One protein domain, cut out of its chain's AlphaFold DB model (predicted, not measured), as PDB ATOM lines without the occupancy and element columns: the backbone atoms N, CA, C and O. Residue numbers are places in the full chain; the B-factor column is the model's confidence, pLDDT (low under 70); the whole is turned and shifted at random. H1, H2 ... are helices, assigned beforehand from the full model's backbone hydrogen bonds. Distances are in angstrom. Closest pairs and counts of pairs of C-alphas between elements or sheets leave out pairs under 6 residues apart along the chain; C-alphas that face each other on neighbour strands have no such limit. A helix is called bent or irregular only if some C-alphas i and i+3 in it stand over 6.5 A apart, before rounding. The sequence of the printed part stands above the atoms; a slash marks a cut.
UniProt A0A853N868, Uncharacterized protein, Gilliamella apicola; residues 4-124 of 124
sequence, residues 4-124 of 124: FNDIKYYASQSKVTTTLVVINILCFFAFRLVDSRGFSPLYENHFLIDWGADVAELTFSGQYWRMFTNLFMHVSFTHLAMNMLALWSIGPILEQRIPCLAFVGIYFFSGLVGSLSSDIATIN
ATOM      1  N   PHE A   4      10.737  -4.222  -8.581       79.19
ATOM      2  CA  PHE A   4      10.487  -4.142 -10.019       79.19
ATOM      3  C   PHE A   4      10.915  -2.808 -10.662       79.19
ATOM      4  O   PHE A   4      11.367  -2.784 -11.806       79.19
ATOM      5  N   ASN A   5      10.801  -1.695  -9.933       82.44
ATOM      6  CA  ASN A   5      11.230  -0.382 -10.420       82.44
ATOM      7  C   ASN A   5      12.753  -0.267 -10.411       82.44
ATOM      8  O   ASN A   5      13.312   0.314 -11.337       82.44
ATOM      9  N   ASP A   6      13.413  -0.881  -9.428       79.44
ATOM     10  CA  ASP A   6      14.872  -0.932  -9.373       79.44
ATOM     11  C   ASP A   6      15.414  -1.746 -10.555       79.44
ATOM     12  O   ASP A   6      16.297  -1.278 -11.267       79.44
ATOM     13  N   ILE A   7      14.811  -2.903 -10.863       78.00
ATOM     14  CA  ILE A   7      15.177  -3.712 -12.041       78.00
ATOM     15  C   ILE A   7      15.065  -2.893 -13.331       78.00
ATOM     16  O   ILE A   7      16.001  -2.871 -14.130       78.00
ATOM     17  N   LYS A   8      13.943  -2.190 -13.533       78.69
ATOM     18  CA  LYS A   8      13.757  -1.325 -14.708       78.69
ATOM     19  C   LYS A   8      14.784  -0.198 -14.763       78.69
ATOM     20  O   LYS A   8      15.300   0.100 -15.838       78.69
ATOM     21  N   TYR A   9      15.083   0.412 -13.620       80.56
ATOM     22  CA  TYR A   9      16.072   1.474 -13.517       80.56
ATOM     23  C   TYR A   9      17.462   0.969 -13.921       80.56
ATOM     24  O   TYR A   9      18.039   1.505 -14.865       80.56
ATOM     25  N   TYR A  10      17.953  -0.114 -13.315       75.88
ATOM     26  CA  TYR A  10      19.249  -0.704 -13.665       75.88
ATOM     27  C   TYR A  10      19.312  -1.156 -15.129       75.88
ATOM     28  O   TYR A  10      20.285  -0.849 -15.814       75.88
ATOM     29  N   ALA A  11      18.252  -1.785 -15.646       77.44
ATOM     30  CA  ALA A  11      18.181  -2.175 -17.053       77.44
ATOM     31  C   ALA A  11      18.307  -0.975 -18.004       77.44
ATOM     32  O   ALA A  11      18.997  -1.045 -19.019       77.44
ATOM     33  N   SER A  12      17.678   0.153 -17.666       78.69
ATOM     34  CA  SER A  12      17.739   1.368 -18.487       78.69
ATOM     35  C   SER A  12      19.115   2.045 -18.483       78.69
ATOM     36  O   SER A  12      19.485   2.680 -19.473       78.69
ATOM     37  N   GLN A  13      19.871   1.900 -17.390       81.88
ATOM     38  CA  GLN A  13      21.195   2.503 -17.216       81.88
ATOM     39  C   GLN A  13      22.326   1.636 -17.786       81.88
ATOM     40  O   GLN A  13      23.399   2.156 -18.076       81.88
ATOM     41  N   SER A  14      22.092   0.335 -17.978       90.25
ATOM     42  CA  SER A  14      23.111  -0.634 -18.402       90.25
ATOM     43  C   SER A  14      22.699  -1.327 -19.696       90.25
ATOM     44  O   SER A  14      22.290  -2.494 -19.733       90.25
ATOM     45  N   LYS A  15      22.747  -0.546 -20.779       92.94
ATOM     46  CA  LYS A  15      22.260  -0.932 -22.105       92.94
ATOM     47  C   LYS A  15      23.071  -2.077 -22.696       92.94
ATOM     48  O   LYS A  15      22.478  -2.977 -23.285       92.94
ATOM     49  N   VAL A  16      24.392  -2.069 -22.547       95.62
ATOM     50  CA  VAL A  16      25.270  -3.111 -23.094       95.62
ATOM     51  C   VAL A  16      25.062  -4.417 -22.349       95.62
ATOM     52  O   VAL A  16      24.834  -5.441 -22.985       95.62
ATOM     53  N   THR A  17      25.042  -4.384 -21.016       96.38
ATOM     54  CA  THR A  17      24.757  -5.561 -20.188       96.38
ATOM     55  C   THR A  17      23.408  -6.167 -20.563       96.38
ATOM     56  O   THR A  17      23.317  -7.362 -20.835       96.38
ATOM     57  N   THR A  18      22.365  -5.336 -20.648       95.06
ATOM     58  CA  THR A  18      21.024  -5.782 -21.053       95.06
ATOM     59  C   THR A  18      21.018  -6.374 -22.451       95.06
ATOM     60  O   THR A  18      20.430  -7.432 -22.664       95.06
ATOM     61  N   THR A  19      21.720  -5.745 -23.389       96.00
ATOM     62  CA  THR A  19      21.843  -6.247 -24.759       96.00
ATOM     63  C   THR A  19      22.524  -7.614 -24.785       96.00
ATOM     64  O   THR A  19      22.004  -8.531 -25.409       96.00
ATOM     65  N   LEU A  20      23.634  -7.790 -24.065       97.25
ATOM     66  CA  LEU A  20      24.346  -9.068 -23.987       97.25
ATOM     67  C   LEU A  20      23.487 -10.164 -23.353       97.25
ATOM     68  O   LEU A  20      23.466 -11.282 -23.864       97.25
ATOM     69  N   VAL A  21      22.742  -9.852 -22.287       97.25
ATOM     70  CA  VAL A  21      21.815 -10.808 -21.663       97.25
ATOM     71  C   VAL A  21      20.736 -11.244 -22.651       97.25
ATOM     72  O   VAL A  21      20.508 -12.438 -22.836       97.25
ATOM     73  N   VAL A  22      20.102 -10.285 -23.327       97.31
ATOM     74  CA  VAL A  22      19.063 -10.577 -24.319       97.31
ATOM     75  C   VAL A  22      19.629 -11.398 -25.475       97.31
ATOM     76  O   VAL A  22      19.015 -12.393 -25.847       97.31
ATOM     77  N   ILE A  23      20.804 -11.048 -26.006       98.06
ATOM     78  CA  ILE A  23      21.460 -11.811 -27.079       98.06
ATOM     79  C   ILE A  23      21.709 -13.255 -26.641       98.06
ATOM     80  O   ILE A  23      21.362 -14.170 -27.378       98.06
ATOM     81  N   ASN A  24      22.242 -13.482 -25.441       98.25
ATOM     82  CA  ASN A  24      22.503 -14.833 -24.940       98.25
ATOM     83  C   ASN A  24      21.224 -15.668 -24.804       98.25
ATOM     84  O   ASN A  24      21.188 -16.828 -25.217       98.25
ATOM     85  N   ILE A  25      20.154 -15.066 -24.280       98.25
ATOM     86  CA  ILE A  25      18.842 -15.715 -24.184       98.25
ATOM     87  C   ILE A  25      18.300 -16.038 -25.582       98.25
ATOM     88  O   ILE A  25      17.849 -17.158 -25.822       98.25
ATOM     89  N   LEU A  26      18.362 -15.084 -26.513       98.12
ATOM     90  CA  LEU A  26      17.887 -15.277 -27.881       98.12
ATOM     91  C   LEU A  26      18.682 -16.364 -28.607       98.12
ATOM     92  O   LEU A  26      18.061 -17.243 -29.192       98.12
ATOM     93  N   CYS A  27      20.014 -16.359 -28.528       97.50
ATOM     94  CA  CYS A  27      20.863 -17.398 -29.113       97.50
ATOM     95  C   CYS A  27      20.515 -18.784 -28.556       97.50
ATOM     96  O   CYS A  27      20.323 -19.725 -29.325       97.50
ATOM     97  N   PHE A  28      20.349 -18.899 -27.233       97.00
ATOM     98  CA  PHE A  28      19.998 -20.166 -26.593       97.00
ATOM     99  C   PHE A  28      18.701 -20.763 -27.144       97.00
ATOM    100  O   PHE A  28      18.655 -21.952 -27.462       97.00
ATOM    101  N   PHE A  29      17.647 -19.953 -27.264       97.00
ATOM    102  CA  PHE A  29      16.379 -20.433 -27.808       97.00
ATOM    103  C   PHE A  29      16.432 -20.609 -29.326       97.00
ATOM    104  O   PHE A  29      15.923 -21.607 -29.824       97.00
ATOM    105  N   ALA A  30      17.072 -19.701 -30.062       96.75
ATOM    106  CA  ALA A  30      17.144 -19.755 -31.518       96.75
ATOM    107  C   ALA A  30      17.791 -21.057 -32.007       96.75
ATOM    108  O   ALA A  30      17.175 -21.777 -32.788       96.75
ATOM    109  N   PHE A  31      18.977 -21.414 -31.503       94.44
ATOM    110  CA  PHE A  31      19.658 -22.642 -31.930       94.44
ATOM    111  C   PHE A  31      18.838 -23.892 -31.601       94.44
ATOM    112  O   PHE A  31      18.738 -24.806 -32.417       94.44
ATOM    113  N   ARG A  32      18.190 -23.917 -30.428       94.62
ATOM    114  CA  ARG A  32      17.407 -25.079 -29.986       94.62
ATOM    115  C   ARG A  32      16.060 -25.226 -30.683       94.62
ATOM    116  O   ARG A  32      15.547 -26.334 -30.764       94.62
ATOM    117  N   LEU A  33      15.473 -24.127 -31.149       95.75
ATOM    118  CA  LEU A  33      14.213 -24.144 -31.894       95.75
ATOM    119  C   LEU A  33      14.425 -24.439 -33.384       95.75
ATOM    120  O   LEU A  33      13.529 -24.985 -34.021       95.75
ATOM    121  N   VAL A  34      15.587 -24.080 -33.938       96.56
ATOM    122  CA  VAL A  34      15.932 -24.332 -35.348       96.56
ATOM    123  C   VAL A  34      16.392 -25.774 -35.576       96.56
ATOM    124  O   VAL A  34      16.105 -26.345 -36.626       96.56
ATOM    125  N   ASP A  35      17.085 -26.378 -34.612       94.75
ATOM    126  CA  ASP A  35      17.584 -27.752 -34.704       94.75
ATOM    127  C   ASP A  35      16.724 -28.699 -33.861       94.75
ATOM    128  O   ASP A  35      16.582 -28.517 -32.652       94.75
ATOM    129  N   SER A  36      16.186 -29.762 -34.466       91.75
ATOM    130  CA  SER A  36      15.334 -30.735 -33.765       91.75
ATOM    131  C   SER A  36      16.040 -31.455 -32.610       91.75
ATOM    132  O   SER A  36      15.375 -31.978 -31.720       91.75
ATOM    133  N   ARG A  37      17.380 -31.483 -32.607       93.56
ATOM    134  CA  ARG A  37      18.209 -32.054 -31.529       93.56
ATOM    135  C   ARG A  37      18.365 -31.096 -30.349       93.56
ATOM    136  O   ARG A  37      18.860 -31.486 -29.295       93.56
ATOM    137  N   GLY A  38      17.926 -29.849 -30.511       89.38
ATOM    138  CA  GLY A  38      18.094 -28.758 -29.566       89.38
ATOM    139  C   GLY A  38      17.494 -28.998 -28.185       89.38
ATOM    140  O   GLY A  38      17.912 -28.345 -27.238       89.38
ATOM    141  N   PHE A  39      16.556 -29.929 -28.022       90.94
ATOM    142  CA  PHE A  39      16.005 -30.303 -26.712       90.94
ATOM    143  C   PHE A  39      16.242 -31.774 -26.348       90.94
ATOM    144  O   PHE A  39      15.784 -32.225 -25.299       90.94
ATOM    145  N   SER A  40      16.981 -32.511 -27.178       91.25
ATOM    146  CA  SER A  40      17.349 -33.899 -26.908       91.25
ATOM    147  C   SER A  40      18.463 -33.984 -25.856       91.25
ATOM    148  O   SER A  40      19.255 -33.042 -25.718       91.25
ATOM    149  N   PRO A  41      18.574 -35.106 -25.122       88.69
ATOM    150  CA  PRO A  41      19.664 -35.304 -24.178       88.69
ATOM    151  C   PRO A  41      21.028 -35.182 -24.865       88.69
ATOM    152  O   PRO A  41      21.280 -35.785 -25.906       88.69
ATOM    153  N   LEU A  42      21.923 -34.386 -24.281       83.06
ATOM    154  CA  LEU A  42      23.197 -34.029 -24.915       83.06
ATOM    155  C   LEU A  42      24.166 -35.204 -25.076       83.06
ATOM    156  O   LEU A  42      25.029 -35.148 -25.938       83.06
ATOM    157  N   TYR A  43      24.030 -36.266 -24.280       83.50
ATOM    158  CA  TYR A  43      24.859 -37.466 -24.432       83.50
ATOM    159  C   TYR A  43      24.485 -38.292 -25.674       83.50
ATOM    160  O   TYR A  43      25.199 -39.225 -26.028       83.50
ATOM    161  N   GLU A  44      23.375 -37.960 -26.336       84.25
ATOM    162  CA  GLU A  44      22.861 -38.681 -27.504       84.25
ATOM    163  C   GLU A  44      23.172 -37.960 -28.825       84.25
ATOM    164  O   GLU A  44      22.843 -38.475 -29.893       84.25
ATOM    165  N   ASN A  45      23.753 -36.753 -28.792       89.94
ATOM    166  CA  ASN A  45      23.968 -35.950 -29.997       89.94
ATOM    167  C   ASN A  45      25.147 -34.965 -29.887       89.94
ATOM    168  O   ASN A  45      25.654 -34.681 -28.810       89.94
ATOM    169  N   HIS A  46      25.554 -34.398 -31.026       92.50
ATOM    170  CA  HIS A  46      26.635 -33.407 -31.119       92.50
ATOM    171  C   HIS A  46      26.126 -31.975 -31.362       92.50
ATOM    172  O   HIS A  46      26.874 -31.135 -31.852       92.50
ATOM    173  N   PHE A  47      24.870 -31.672 -31.002       94.94
ATOM    174  CA  PHE A  47      24.224 -30.378 -31.271       94.94
ATOM    175  C   PHE A  47      25.100 -29.183 -30.868       94.94
ATOM    176  O   PHE A  47      25.321 -28.280 -31.665       94.94
ATOM    177  N   LEU A  48      25.644 -29.190 -29.648       94.62
ATOM    178  CA  LEU A  48      26.459 -28.075 -29.162       94.62
ATOM    179  C   LEU A  48      27.737 -27.893 -29.988       94.62
ATOM    180  O   LEU A  48      28.087 -26.765 -30.316       94.62
ATOM    181  N   ILE A  49      28.412 -28.986 -30.349       95.25
ATOM    182  CA  ILE A  49      29.654 -28.944 -31.132       95.25
ATOM    183  C   ILE A  49      29.361 -28.444 -32.550       95.25
ATOM    184  O   ILE A  49      30.077 -27.572 -33.046       95.25
ATOM    185  N   ASP A  50      28.293 -28.932 -33.177       94.94
ATOM    186  CA  ASP A  50      27.883 -28.515 -34.522       94.94
ATOM    187  C   ASP A  50      27.567 -27.012 -34.578       94.94
ATOM    188  O   ASP A  50      27.907 -26.339 -35.549       94.94
ATOM    189  N   TRP A  51      26.981 -26.471 -33.506       95.12
ATOM    190  CA  TRP A  51      26.639 -25.051 -33.372       95.12
ATOM    191  C   TRP A  51      27.758 -24.178 -32.785       95.12
ATOM    192  O   TRP A  51      27.545 -22.994 -32.527       95.12
ATOM    193  N   GLY A  52      28.965 -24.722 -32.607       95.25
ATOM    194  CA  GLY A  52      30.134 -23.912 -32.261       95.25
ATOM    195  C   GLY A  52      30.485 -23.839 -30.782       95.25
ATOM    196  O   GLY A  52      31.121 -22.873 -30.362       95.25
ATOM    197  N   ALA A  53      30.095 -24.830 -29.982       95.69
ATOM    198  CA  ALA A  53      30.705 -25.023 -28.673       95.69
ATOM    199  C   ALA A  53      32.214 -25.273 -28.812       95.69
ATOM    200  O   ALA A  53      32.689 -25.796 -29.828       95.69
ATOM    201  N   ASP A  54      32.949 -24.876 -27.778       96.56
ATOM    202  CA  ASP A  54      34.397 -25.011 -27.750       96.56
ATOM    203  C   ASP A  54      34.810 -26.467 -27.553       96.56
ATOM    204  O   ASP A  54      34.228 -27.178 -26.732       96.56
ATOM    205  N   VAL A  55      35.793 -26.899 -28.338       95.88
ATOM    206  CA  VAL A  55      36.398 -28.231 -28.266       95.88
ATOM    207  C   VAL A  55      37.859 -28.052 -28.640       95.88
ATOM    208  O   VAL A  55      38.148 -27.736 -29.796       95.88
ATOM    209  N   ALA A  56      38.760 -28.263 -27.682       96.31
ATOM    210  CA  ALA A  56      40.173 -27.923 -27.808       96.31
ATOM    211  C   ALA A  56      40.824 -28.516 -29.068       96.31
ATOM    212  O   ALA A  56      41.525 -27.817 -29.800       96.31
ATOM    213  N   GLU A  57      40.537 -29.780 -29.387       95.81
ATOM    214  CA  GLU A  57      41.072 -30.448 -30.575       95.81
ATOM    215  C   GLU A  57      40.613 -29.761 -31.867       95.81
ATOM    216  O   GLU A  57      41.409 -29.550 -32.784       95.81
ATOM    217  N   LEU A  58      39.338 -29.365 -31.944       96.50
ATOM    218  CA  LEU A  58      38.795 -28.673 -33.114       96.50
ATOM    219  C   LEU A  58      39.323 -27.241 -33.199       96.50
ATOM    220  O   LEU A  58      39.708 -26.795 -34.285       96.50
ATOM    221  N   THR A  59      39.381 -26.542 -32.069       96.75
ATOM    222  CA  THR A  59      39.895 -25.177 -31.963       96.75
ATOM    223  C   THR A  59      41.350 -25.119 -32.431       96.75
ATOM    224  O   THR A  59      41.665 -24.352 -33.344       96.75
ATOM    225  N   PHE A  60      42.218 -26.010 -31.940       96.00
ATOM    226  CA  PHE A  60      43.616 -26.083 -32.377       96.00
ATOM    227  C   PHE A  60      43.811 -26.676 -33.779       96.00
ATOM    228  O   PHE A  60      44.836 -26.407 -34.404       96.00
ATOM    229  N   SER A  61      42.823 -27.391 -34.331       96.38
ATOM    230  CA  SER A  61      42.832 -27.835 -35.738       96.38
ATOM    231  C   SER A  61      42.488 -26.735 -36.760       96.38
ATOM    232  O   SER A  61      42.435 -27.005 -37.958       96.38
ATOM    233  N   GLY A  62      42.251 -25.498 -36.308       95.50
ATOM    234  CA  GLY A  62      41.979 -24.342 -37.170       95.50
ATOM    235  C   GLY A  62      40.581 -23.743 -37.017       95.50
ATOM    236  O   GLY A  62      40.253 -22.776 -37.704       95.50
ATOM    237  N   GLN A  63      39.744 -24.264 -36.113       97.38
ATOM    238  CA  GLN A  63      38.396 -23.740 -35.859       97.38
ATOM    239  C   GLN A  63      38.381 -22.692 -34.734       97.38
ATOM    240  O   GLN A  63      37.517 -22.722 -33.865       97.38
ATOM    241  N   TYR A  64      39.307 -21.726 -34.760       96.19
ATOM    242  CA  TYR A  64      39.479 -20.702 -33.708       96.19
ATOM    243  C   TYR A  64      38.231 -19.852 -33.430       96.19
ATOM    244  O   TYR A  64      38.083 -19.269 -32.360       96.19
ATOM    245  N   TRP A  65      37.307 -19.782 -34.391       96.44
ATOM    246  CA  TRP A  65      36.017 -19.117 -34.227       96.44
ATOM    247  C   TRP A  65      35.176 -19.728 -33.093       96.44
ATOM    248  O   TRP A  65      34.347 -19.021 -32.521       96.44
ATOM    249  N   ARG A  66      35.433 -20.991 -32.715       96.94
ATOM    250  CA  ARG A  66      34.786 -21.678 -31.587       96.94
ATOM    251  C   ARG A  66      34.992 -20.963 -30.260       96.94
ATOM    252  O   ARG A  66      34.053 -20.894 -29.470       96.94
ATOM    253  N   MET A  67      36.155 -20.336 -30.078       95.88
ATOM    254  CA  MET A  67      36.481 -19.526 -28.900       95.88
ATOM    255  C   MET A  67      35.588 -18.284 -28.761       95.88
ATOM    256  O   MET A  67      35.485 -17.713 -27.683       95.88
ATOM    257  N   PHE A  68      34.962 -17.839 -29.858       95.88
ATOM    258  CA  PHE A  68      34.041 -16.704 -29.869       95.88
ATOM    259  C   PHE A  68      32.579 -17.147 -29.829       95.88
ATOM    260  O   PHE A  68      31.762 -16.543 -29.137       95.88
ATOM    261  N   THR A  69      32.220 -18.186 -30.585       96.00
ATOM    262  CA  THR A  69      30.834 -18.666 -30.636       96.00
ATOM    263  C   THR A  69      30.401 -19.285 -29.316       96.00
ATOM    264  O   THR A  69      29.238 -19.135 -28.938       96.00
ATOM    265  N   ASN A  70      31.323 -19.904 -28.570       95.81
ATOM    266  CA  ASN A  70      30.989 -20.515 -27.290       95.81
ATOM    267  C   ASN A  70      30.464 -19.514 -26.248       95.81
ATOM    268  O   ASN A  70      29.676 -19.926 -25.400       95.81
ATOM    269  N   LEU A  71      30.801 -18.214 -26.347       96.69
ATOM    270  CA  LEU A  71      30.333 -17.197 -25.394       96.69
ATOM    271  C   LEU A  71      28.801 -17.111 -25.361       96.69
ATOM    272  O   LEU A  71      28.233 -16.661 -24.369       96.69
ATOM    273  N   PHE A  72      28.144 -17.540 -26.442       97.12
ATOM    274  CA  PHE A  72      26.692 -17.542 -26.595       97.12
ATOM    275  C   PHE A  72      26.073 -18.942 -26.468       97.12
ATOM    276  O   PHE A  72      24.847 -19.082 -26.438       97.12
ATOM    277  N   MET A  73      26.894 -19.988 -26.360       95.69
ATOM    278  CA  MET A  73      26.451 -21.377 -26.287       95.69
ATOM    279  C   MET A  73      26.284 -21.815 -24.838       95.69
ATOM    280  O   MET A  73      27.211 -21.763 -24.039       95.69
ATOM    281  N   HIS A  74      25.093 -22.310 -24.498       95.50
ATOM    282  CA  HIS A  74      24.806 -22.783 -23.147       95.50
ATOM    283  C   HIS A  74      24.250 -24.207 -23.165       95.50
ATOM    284  O   HIS A  74      23.275 -24.525 -23.854       95.50
ATOM    285  N   VAL A  75      24.870 -25.061 -22.350       93.69
ATOM    286  CA  VAL A  75      24.576 -26.498 -22.251       93.69
ATOM    287  C   VAL A  75      23.164 -26.774 -21.720       93.69
ATOM    288  O   VAL A  75      22.479 -27.674 -22.199       93.69
ATOM    289  N   SER A  76      22.687 -25.964 -20.774       93.50
ATOM    290  CA  SER A  76      21.400 -26.144 -20.104       93.50
ATOM    291  C   SER A  76      20.787 -24.805 -19.709       93.50
ATOM    292  O   SER A  76      21.477 -23.784 -19.636       93.50
ATOM    293  N   PHE A  77      19.485 -24.820 -19.412       95.38
ATOM    294  CA  PHE A  77      18.776 -23.641 -18.919       95.38
ATOM    295  C   PHE A  77      19.378 -23.117 -17.608       95.38
ATOM    296  O   PHE A  77      19.565 -21.915 -17.458       95.38
ATOM    297  N   THR A  78      19.747 -24.009 -16.680       96.88
ATOM    298  CA  THR A  78      20.374 -23.617 -15.410       96.88
ATOM    299  C   THR A  78      21.719 -22.932 -15.633       96.88
ATOM    300  O   THR A  78      21.989 -21.918 -14.997       96.88
ATOM    301  N   HIS A  79      22.547 -23.434 -16.557       95.69
ATOM    302  CA  HIS A  79      23.827 -22.796 -16.873       95.69
ATOM    303  C   HIS A  79      23.614 -21.391 -17.460       95.69
ATOM    304  O   HIS A  79      24.232 -20.435 -16.994       95.69
ATOM    305  N   LEU A  80      22.673 -21.238 -18.400       97.56
ATOM    306  CA  LEU A  80      22.280 -19.924 -18.919       97.56
ATOM    307  C   LEU A  80      21.811 -18.993 -17.797       97.56
ATOM    308  O   LEU A  80      22.313 -17.879 -17.681       97.56
ATOM    309  N   ALA A  81      20.881 -19.443 -16.954       97.94
ATOM    310  CA  ALA A  81      20.334 -18.629 -15.876       97.94
ATOM    311  C   ALA A  81      21.434 -18.134 -14.927       97.94
ATOM    312  O   ALA A  81      21.477 -16.946 -14.617       97.94
ATOM    313  N   MET A  82      22.360 -19.007 -14.525       98.00
ATOM    314  CA  MET A  82      23.475 -18.633 -13.652       98.00
ATOM    315  C   MET A  82      24.421 -17.624 -14.310       98.00
ATOM    316  O   MET A  82      24.791 -16.643 -13.667       98.00
ATOM    317  N   ASN A  83      24.756 -17.799 -15.592       97.06
ATOM    318  CA  ASN A  83      25.594 -16.837 -16.313       97.06
ATOM    319  C   ASN A  83      24.905 -15.483 -16.470       97.06
ATOM    320  O   ASN A  83      25.536 -14.447 -16.279       97.06
ATOM    321  N   MET A  84      23.606 -15.468 -16.774       97.56
ATOM    322  CA  MET A  84      22.857 -14.218 -16.904       97.56
ATOM    323  C   MET A  84      22.709 -13.514 -15.553       97.56
ATOM    324  O   MET A  84      22.837 -12.295 -15.495       97.56
ATOM    325  N   LEU A  85      22.517 -14.259 -14.459       96.25
ATOM    326  CA  LEU A  85      22.522 -13.704 -13.105       96.25
ATOM    327  C   LEU A  85      23.890 -13.122 -12.738       96.25
ATOM    328  O   LEU A  85      23.951 -12.011 -12.213       96.25
ATOM    329  N   ALA A  86      24.986 -13.822 -13.041       95.75
ATOM    330  CA  ALA A  86      26.339 -13.329 -12.794       95.75
ATOM    331  C   ALA A  86      26.635 -12.061 -13.614       95.75
ATOM    332  O   ALA A  86      27.066 -11.044 -13.059       95.75
ATOM    333  N   LEU A  87      26.318 -12.084 -14.913       95.69
ATOM    334  CA  LEU A  87      26.476 -10.941 -15.809       95.69
ATOM    335  C   LEU A  87      25.628  -9.751 -15.351       95.69
ATOM    336  O   LEU A  87      26.123  -8.631 -15.324       95.69
ATOM    337  N   TRP A  88      24.385  -9.975 -14.929       93.75
ATOM    338  CA  TRP A  88      23.513  -8.910 -14.432       93.75
ATOM    339  C   TRP A  88      23.926  -8.372 -13.058       93.75
ATOM    340  O   TRP A  88      23.661  -7.215 -12.744       93.75
ATOM    341  N   SER A  89      24.593  -9.181 -12.235       92.19
ATOM    342  CA  SER A  89      25.041  -8.759 -10.903       92.19
ATOM    343  C   SER A  89      26.237  -7.806 -10.964       92.19
ATOM    344  O   SER A  89      26.337  -6.893 -10.148       92.19
ATOM    345  N   ILE A  90      27.146  -8.003 -11.927       93.12
ATOM    346  CA  ILE A  90      28.411  -7.249 -12.021       93.12
ATOM    347  C   ILE A  90      28.418  -6.289 -13.219       93.12
ATOM    348  O   ILE A  90      28.943  -5.178 -13.122       93.12
ATOM    349  N   GLY A  91      27.808  -6.685 -14.335       94.44
ATOM    350  CA  GLY A  91      27.784  -5.940 -15.593       94.44
ATOM    351  C   GLY A  91      27.325  -4.491 -15.445       94.44
ATOM    352  O   GLY A  91      28.088  -3.601 -15.818       94.44
ATOM    353  N   PRO A  92      26.172  -4.210 -14.802       93.31
ATOM    354  CA  PRO A  92      25.680  -2.847 -14.644       93.31
ATOM    355  C   PRO A  92      26.637  -1.942 -13.867       93.31
ATOM    356  O   PRO A  92      26.798  -0.768 -14.192       93.31
ATOM    357  N   ILE A  93      27.305  -2.505 -12.856       91.94
ATOM    358  CA  ILE A  93      28.267  -1.796 -12.010       91.94
ATOM    359  C   ILE A  93      29.518  -1.431 -12.817       91.94
ATOM    360  O   ILE A  93      30.029  -0.319 -12.691       91.94
ATOM    361  N   LEU A  94      30.022  -2.361 -13.632       93.06
ATOM    362  CA  LEU A  94      31.177  -2.124 -14.495       93.06
ATOM    363  C   LEU A  94      30.841  -1.140 -15.616       93.06
ATOM    364  O   LEU A  94      31.572  -0.174 -15.799       93.06
ATOM    365  N   GLU A  95      29.725  -1.342 -16.316       94.75
ATOM    366  CA  GLU A  95      29.294  -0.508 -17.444       94.75
ATOM    367  C   GLU A  95      29.133   0.971 -17.056       94.75
ATOM    368  O   GLU A  95      29.438   1.853 -17.850       94.75
ATOM    369  N   GLN A  96      28.727   1.260 -15.816       91.38
ATOM    370  CA  GLN A  96      28.627   2.633 -15.302       91.38
ATOM    371  C   GLN A  96      29.983   3.263 -14.939       91.38
ATOM    372  O   GLN A  96      30.064   4.477 -14.756       91.38
ATOM    373  N   ARG A  97      31.049   2.465 -14.801       94.12
ATOM    374  CA  ARG A  97      32.378   2.919 -14.354       94.12
ATOM    375  C   ARG A  97      33.403   3.034 -15.473       94.12
ATOM    376  O   ARG A  97      34.424   3.687 -15.272       94.12
ATOM    377  N   ILE A  98      33.165   2.398 -16.617       95.00
ATOM    378  CA  ILE A  98      34.112   2.367 -17.735       95.00
ATOM    379  C   ILE A  98      33.422   2.699 -19.060       95.00
ATOM    380  O   ILE A  98      32.210   2.533 -19.186       95.00
ATOM    381  N   PRO A  99      34.171   3.138 -20.086       95.31
ATOM    382  CA  PRO A  99      33.605   3.367 -21.407       95.31
ATOM    383  C   PRO A  99      32.965   2.101 -21.989       95.31
ATOM    384  O   PRO A  99      33.513   1.007 -21.866       95.31
ATOM    385  N   CYS A 100      31.858   2.274 -22.713       93.31
ATOM    386  CA  CYS A 100      31.113   1.193 -23.370       93.31
ATOM    387  C   CYS A 100      32.019   0.227 -24.157       93.31
ATOM    388  O   CYS A 100      31.944  -0.987 -23.972       93.31
ATOM    389  N   LEU A 101      32.938   0.754 -24.974       94.62
ATOM    390  CA  LEU A 101      33.847  -0.075 -25.771       94.62
ATOM    391  C   LEU A 101      34.802  -0.910 -24.902       94.62
ATOM    392  O   LEU A 101      35.098  -2.050 -25.246       94.62
ATOM    393  N   ALA A 102      35.246  -0.371 -23.763       96.12
ATOM    394  CA  ALA A 102      36.085  -1.107 -22.823       96.12
ATOM    395  C   ALA A 102      35.299  -2.243 -22.155       96.12
ATOM    396  O   ALA A 102      35.821  -3.344 -22.030       96.12
ATOM    397  N   PHE A 103      34.033  -2.011 -21.793       95.94
ATOM    398  CA  PHE A 103      33.164  -3.058 -21.251       95.94
ATOM    399  C   PHE A 103      32.935  -4.199 -22.251       95.94
ATOM    400  O   PHE A 103      33.111  -5.367 -21.904       95.94
ATOM    401  N   VAL A 104      32.622  -3.870 -23.511       95.94
ATOM    402  CA  VAL A 104      32.495  -4.865 -24.591       95.94
ATOM    403  C   VAL A 104      33.812  -5.620 -24.795       95.94
ATOM    404  O   VAL A 104      33.810  -6.845 -24.899       95.94
ATOM    405  N   GLY A 105      34.940  -4.904 -24.801       96.81
ATOM    406  CA  GLY A 105      36.267  -5.502 -24.899       96.81
ATOM    407  C   GLY A 105      36.547  -6.488 -23.768       96.81
ATOM    408  O   GLY A 105      36.988  -7.599 -24.036       96.81
ATOM    409  N   ILE A 106      36.225  -6.130 -22.521       95.81
ATOM    410  CA  ILE A 106      36.371  -7.017 -21.358       95.81
ATOM    411  C   ILE A 106      35.510  -8.268 -21.516       95.81
ATOM    412  O   ILE A 106      36.006  -9.362 -21.262       95.81
ATOM    413  N   TYR A 107      34.259  -8.134 -21.964       96.31
ATOM    414  CA  TYR A 107      33.375  -9.280 -22.178       96.31
ATOM    415  C   TYR A 107      34.004 -10.297 -23.143       96.31
ATOM    416  O   TYR A 107      34.241 -11.442 -22.760       96.31
ATOM    417  N   PHE A 108      34.373  -9.866 -24.353       97.00
ATOM    418  CA  PHE A 108      34.958 -10.769 -25.348       97.00
ATOM    419  C   PHE A 108      36.348 -11.272 -24.956       97.00
ATOM    420  O   PHE A 108      36.645 -12.450 -25.130       97.00
ATOM    421  N   PHE A 109      37.193 -10.409 -24.390       97.12
ATOM    422  CA  PHE A 109      38.533 -10.800 -23.968       97.12
ATOM    423  C   PHE A 109      38.493 -11.820 -22.826       97.12
ATOM    424  O   PHE A 109      39.256 -12.780 -22.841       97.12
ATOM    425  N   SER A 110      37.569 -11.666 -21.871       95.62
ATOM    426  CA  SER A 110      37.391 -12.636 -20.786       95.62
ATOM    427  C   SER A 110      36.964 -14.012 -21.301       95.62
ATOM    428  O   SER A 110      37.516 -15.014 -20.851       95.62
ATOM    429  N   GLY A 111      36.063 -14.066 -22.290       95.44
ATOM    430  CA  GLY A 111      35.676 -15.319 -22.939       95.44
ATOM    431  C   GLY A 111      36.842 -15.969 -23.678       95.44
ATOM    432  O   GLY A 111      37.114 -17.142 -23.458       95.44
ATOM    433  N   LEU A 112      37.606 -15.195 -24.456       96.88
ATOM    434  CA  LEU A 112      38.781 -15.706 -25.171       96.88
ATOM    435  C   LEU A 112      39.845 -16.281 -24.236       96.88
ATOM    436  O   LEU A 112      40.372 -17.360 -24.494       96.88
ATOM    437  N   VAL A 113      40.167 -15.568 -23.156       97.31
ATOM    438  CA  VAL A 113      41.145 -16.033 -22.164       97.31
ATOM    439  C   VAL A 113      40.624 -17.270 -21.433       97.31
ATOM    440  O   VAL A 113      41.397 -18.197 -21.191       97.31
ATOM    441  N   GLY A 114      39.329 -17.306 -21.108       95.94
ATOM    442  CA  GLY A 114      38.673 -18.465 -20.505       95.94
ATOM    443  C   GLY A 114      38.756 -19.703 -21.396       95.94
ATOM    444  O   GLY A 114      39.252 -20.736 -20.949       95.94
ATOM    445  N   SER A 115      38.362 -19.568 -22.664       96.12
ATOM    446  CA  SER A 115      38.488 -20.607 -23.689       96.12
ATOM    447  C   SER A 115      39.909 -21.105 -23.834       96.12
ATOM    448  O   SER A 115      40.160 -22.292 -23.675       96.12
ATOM    449  N   LEU A 116      40.862 -20.195 -24.040       96.50
ATOM    450  CA  LEU A 116      42.256 -20.574 -24.236       96.50
ATOM    451  C   LEU A 116      42.808 -21.330 -23.025       96.50
ATOM    452  O   LEU A 116      43.514 -22.322 -23.181       96.50
ATOM    453  N   SER A 117      42.477 -20.869 -21.818       96.50
ATOM    454  CA  SER A 117      42.907 -21.519 -20.579       96.50
ATOM    455  C   SER A 117      42.299 -22.916 -20.440       96.50
ATOM    456  O   SER A 117      43.007 -23.848 -20.068       96.50
ATOM    457  N   SER A 118      41.011 -23.069 -20.764       95.06
ATOM    458  CA  SER A 118      40.318 -24.361 -20.762       95.06
ATOM    459  C   SER A 118      40.904 -25.317 -21.802       95.06
ATOM    460  O   SER A 118      41.183 -26.472 -21.486       95.06
ATOM    461  N   ASP A 119      41.139 -24.836 -23.022       95.44
ATOM    462  CA  ASP A 119      41.675 -25.636 -24.120       95.44
ATOM    463  C   ASP A 119      43.082 -26.135 -23.800       95.44
ATOM    464  O   ASP A 119      43.339 -27.332 -23.891       95.44
ATOM    465  N   ILE A 120      43.970 -25.244 -23.340       95.25
ATOM    466  CA  ILE A 120      45.327 -25.605 -22.906       95.25
ATOM    467  C   ILE A 120      45.278 -26.625 -21.765       95.25
ATOM    468  O   ILE A 120      46.059 -27.573 -21.765       95.25
ATOM    469  N   ALA A 121      44.380 -26.458 -20.792       94.25
ATOM    470  CA  ALA A 121      44.240 -27.406 -19.690       94.25
ATOM    471  C   ALA A 121      43.701 -28.778 -20.133       94.25
ATOM    472  O   ALA A 121      43.947 -29.762 -19.449       94.25
ATOM    473  N   THR A 122      42.973 -28.843 -21.251       93.00
ATOM    474  CA  THR A 122      42.374 -30.082 -21.773       93.00
ATOM    475  C   THR A 122      43.370 -30.909 -22.589       93.00
ATOM    476  O   THR A 122      43.293 -32.133 -22.578       93.00
ATOM    477  N   ILE A 123      44.303 -30.260 -23.296       89.19
ATOM    478  CA  ILE A 123      45.280 -30.940 -24.169       89.19
ATOM    479  C   ILE A 123      46.611 -31.301 -23.488       89.19
ATOM    480  O   ILE A 123      47.460 -31.918 -24.133       89.19
ATOM    481  N   ASN A 124      46.815 -30.885 -22.234       78.12
ATOM    482  CA  ASN A 124      47.972 -31.260 -21.408       78.12
ATOM    483  C   ASN A 124      47.643 -32.464 -20.526       78.12
ATOM    484  O   ASN A 124      48.531 -33.333 -20.383       78.12
TER     485      ASN A 124
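AT A GLANCE: This is residues 4 to 124 of the 124 residues of an uncharacterized protein of Gilliamella apicola (UniProt A0A853N868). What shape do the parts make? Two long helices side by side, H2 and H7, form one arm of a V and the longest helix, H8, forms the other; the short helix H6 lies between the arms and packs on H2 and H8. The chain through the short helices H3, H4 and H5 runs across the wide end of the V, while residues 4 to 9 of H1 stick out near its narrow end. What are its make-up and size? The printed part has 121 residues with eight named helices, H1 to H8 in order, and no named strand: it is all helix. It is compact, with a radius of gyration of the C-alphas of 15.8 A, and spans 43 by 31 by 19 A.

IN THESE COORDINATES: Where do the first helices run? H1 is residues 4 to 13, from C-alpha 4 at (10.487, -4.142, -10.019), and H2 is residues 15 to 34, 27.6 A long. Which short helices follow? They are H3, residues 36 to 39; H4, residues 47 to 50; H5, residues 56 to 60; and H6, residues 66 to 72. Where are the last two? H7 is residues 77 to 95, 25.5 A long, and H8 is residues 100 to 123, 35.1 A long, ending with C-alpha 123 at (45.280, -30.940, -24.169). Which helices are irregular? In H3, C-alphas 36 and 39 are 7.1 A apart; in H7, C-alphas 89 and 92 are 7.0 A apart, with a kink of 32 degrees near residue 89.

HOW THE PARTS SIT: What does H1 meet? H1 and H7 only just touch, only at their ends, with 3 pairs of C-alphas within 8 A; the closest C-alphas, of Tyr 10 and Pro 92, are 6.8 A apart. What touches H2, the hub? H7 touches it at a shallow tilt of 19 degrees, opposite ways, with the closest C-alphas, of Thr 17 and Gly 91, 5.5 A apart. H6 touches its residues 23 to 28 about perpendicular, at 79 degrees, closest at the C-alphas of Asn 24 and Phe 72, 5.3 A; H3 only just touches it, with 3 pairs within 8 A, only at the corner, closest at the C-alphas of Arg 32 and Gly 38, 3.8 A. What touches H8? H6 does at a steep tilt of 58 degrees, opposite ways, closest at the C-alphas of Met 67 and Ser 115, 5.7 A, and H5 does, closest at those of Ala 56 and Asp 119, 4.6 A; H4 touches no helix but is near H3. How do the backbones run? Every O i to N i+4 pair is within hydrogen-bond range in H1, H5 and H8, against 15 of 16 in H2, 13 of 15 in H7 and 1 of 3 in H6, where 3 of 4 O i to N i+3 pairs are; H3 and H4 are too short for an O i to N i+4 pair.

THE WHOLE: How far does it reach? The two C-alphas farthest apart, of Asn 5 and Asn 124, are 49.2 A apart. Are there cuts or long links? The printed part has no cut and no long link; H3 to H4 is short and the other links are tight. Where is confidence low? No printed residue is under 70, and the mean pLDDT of the printed part is 93.5.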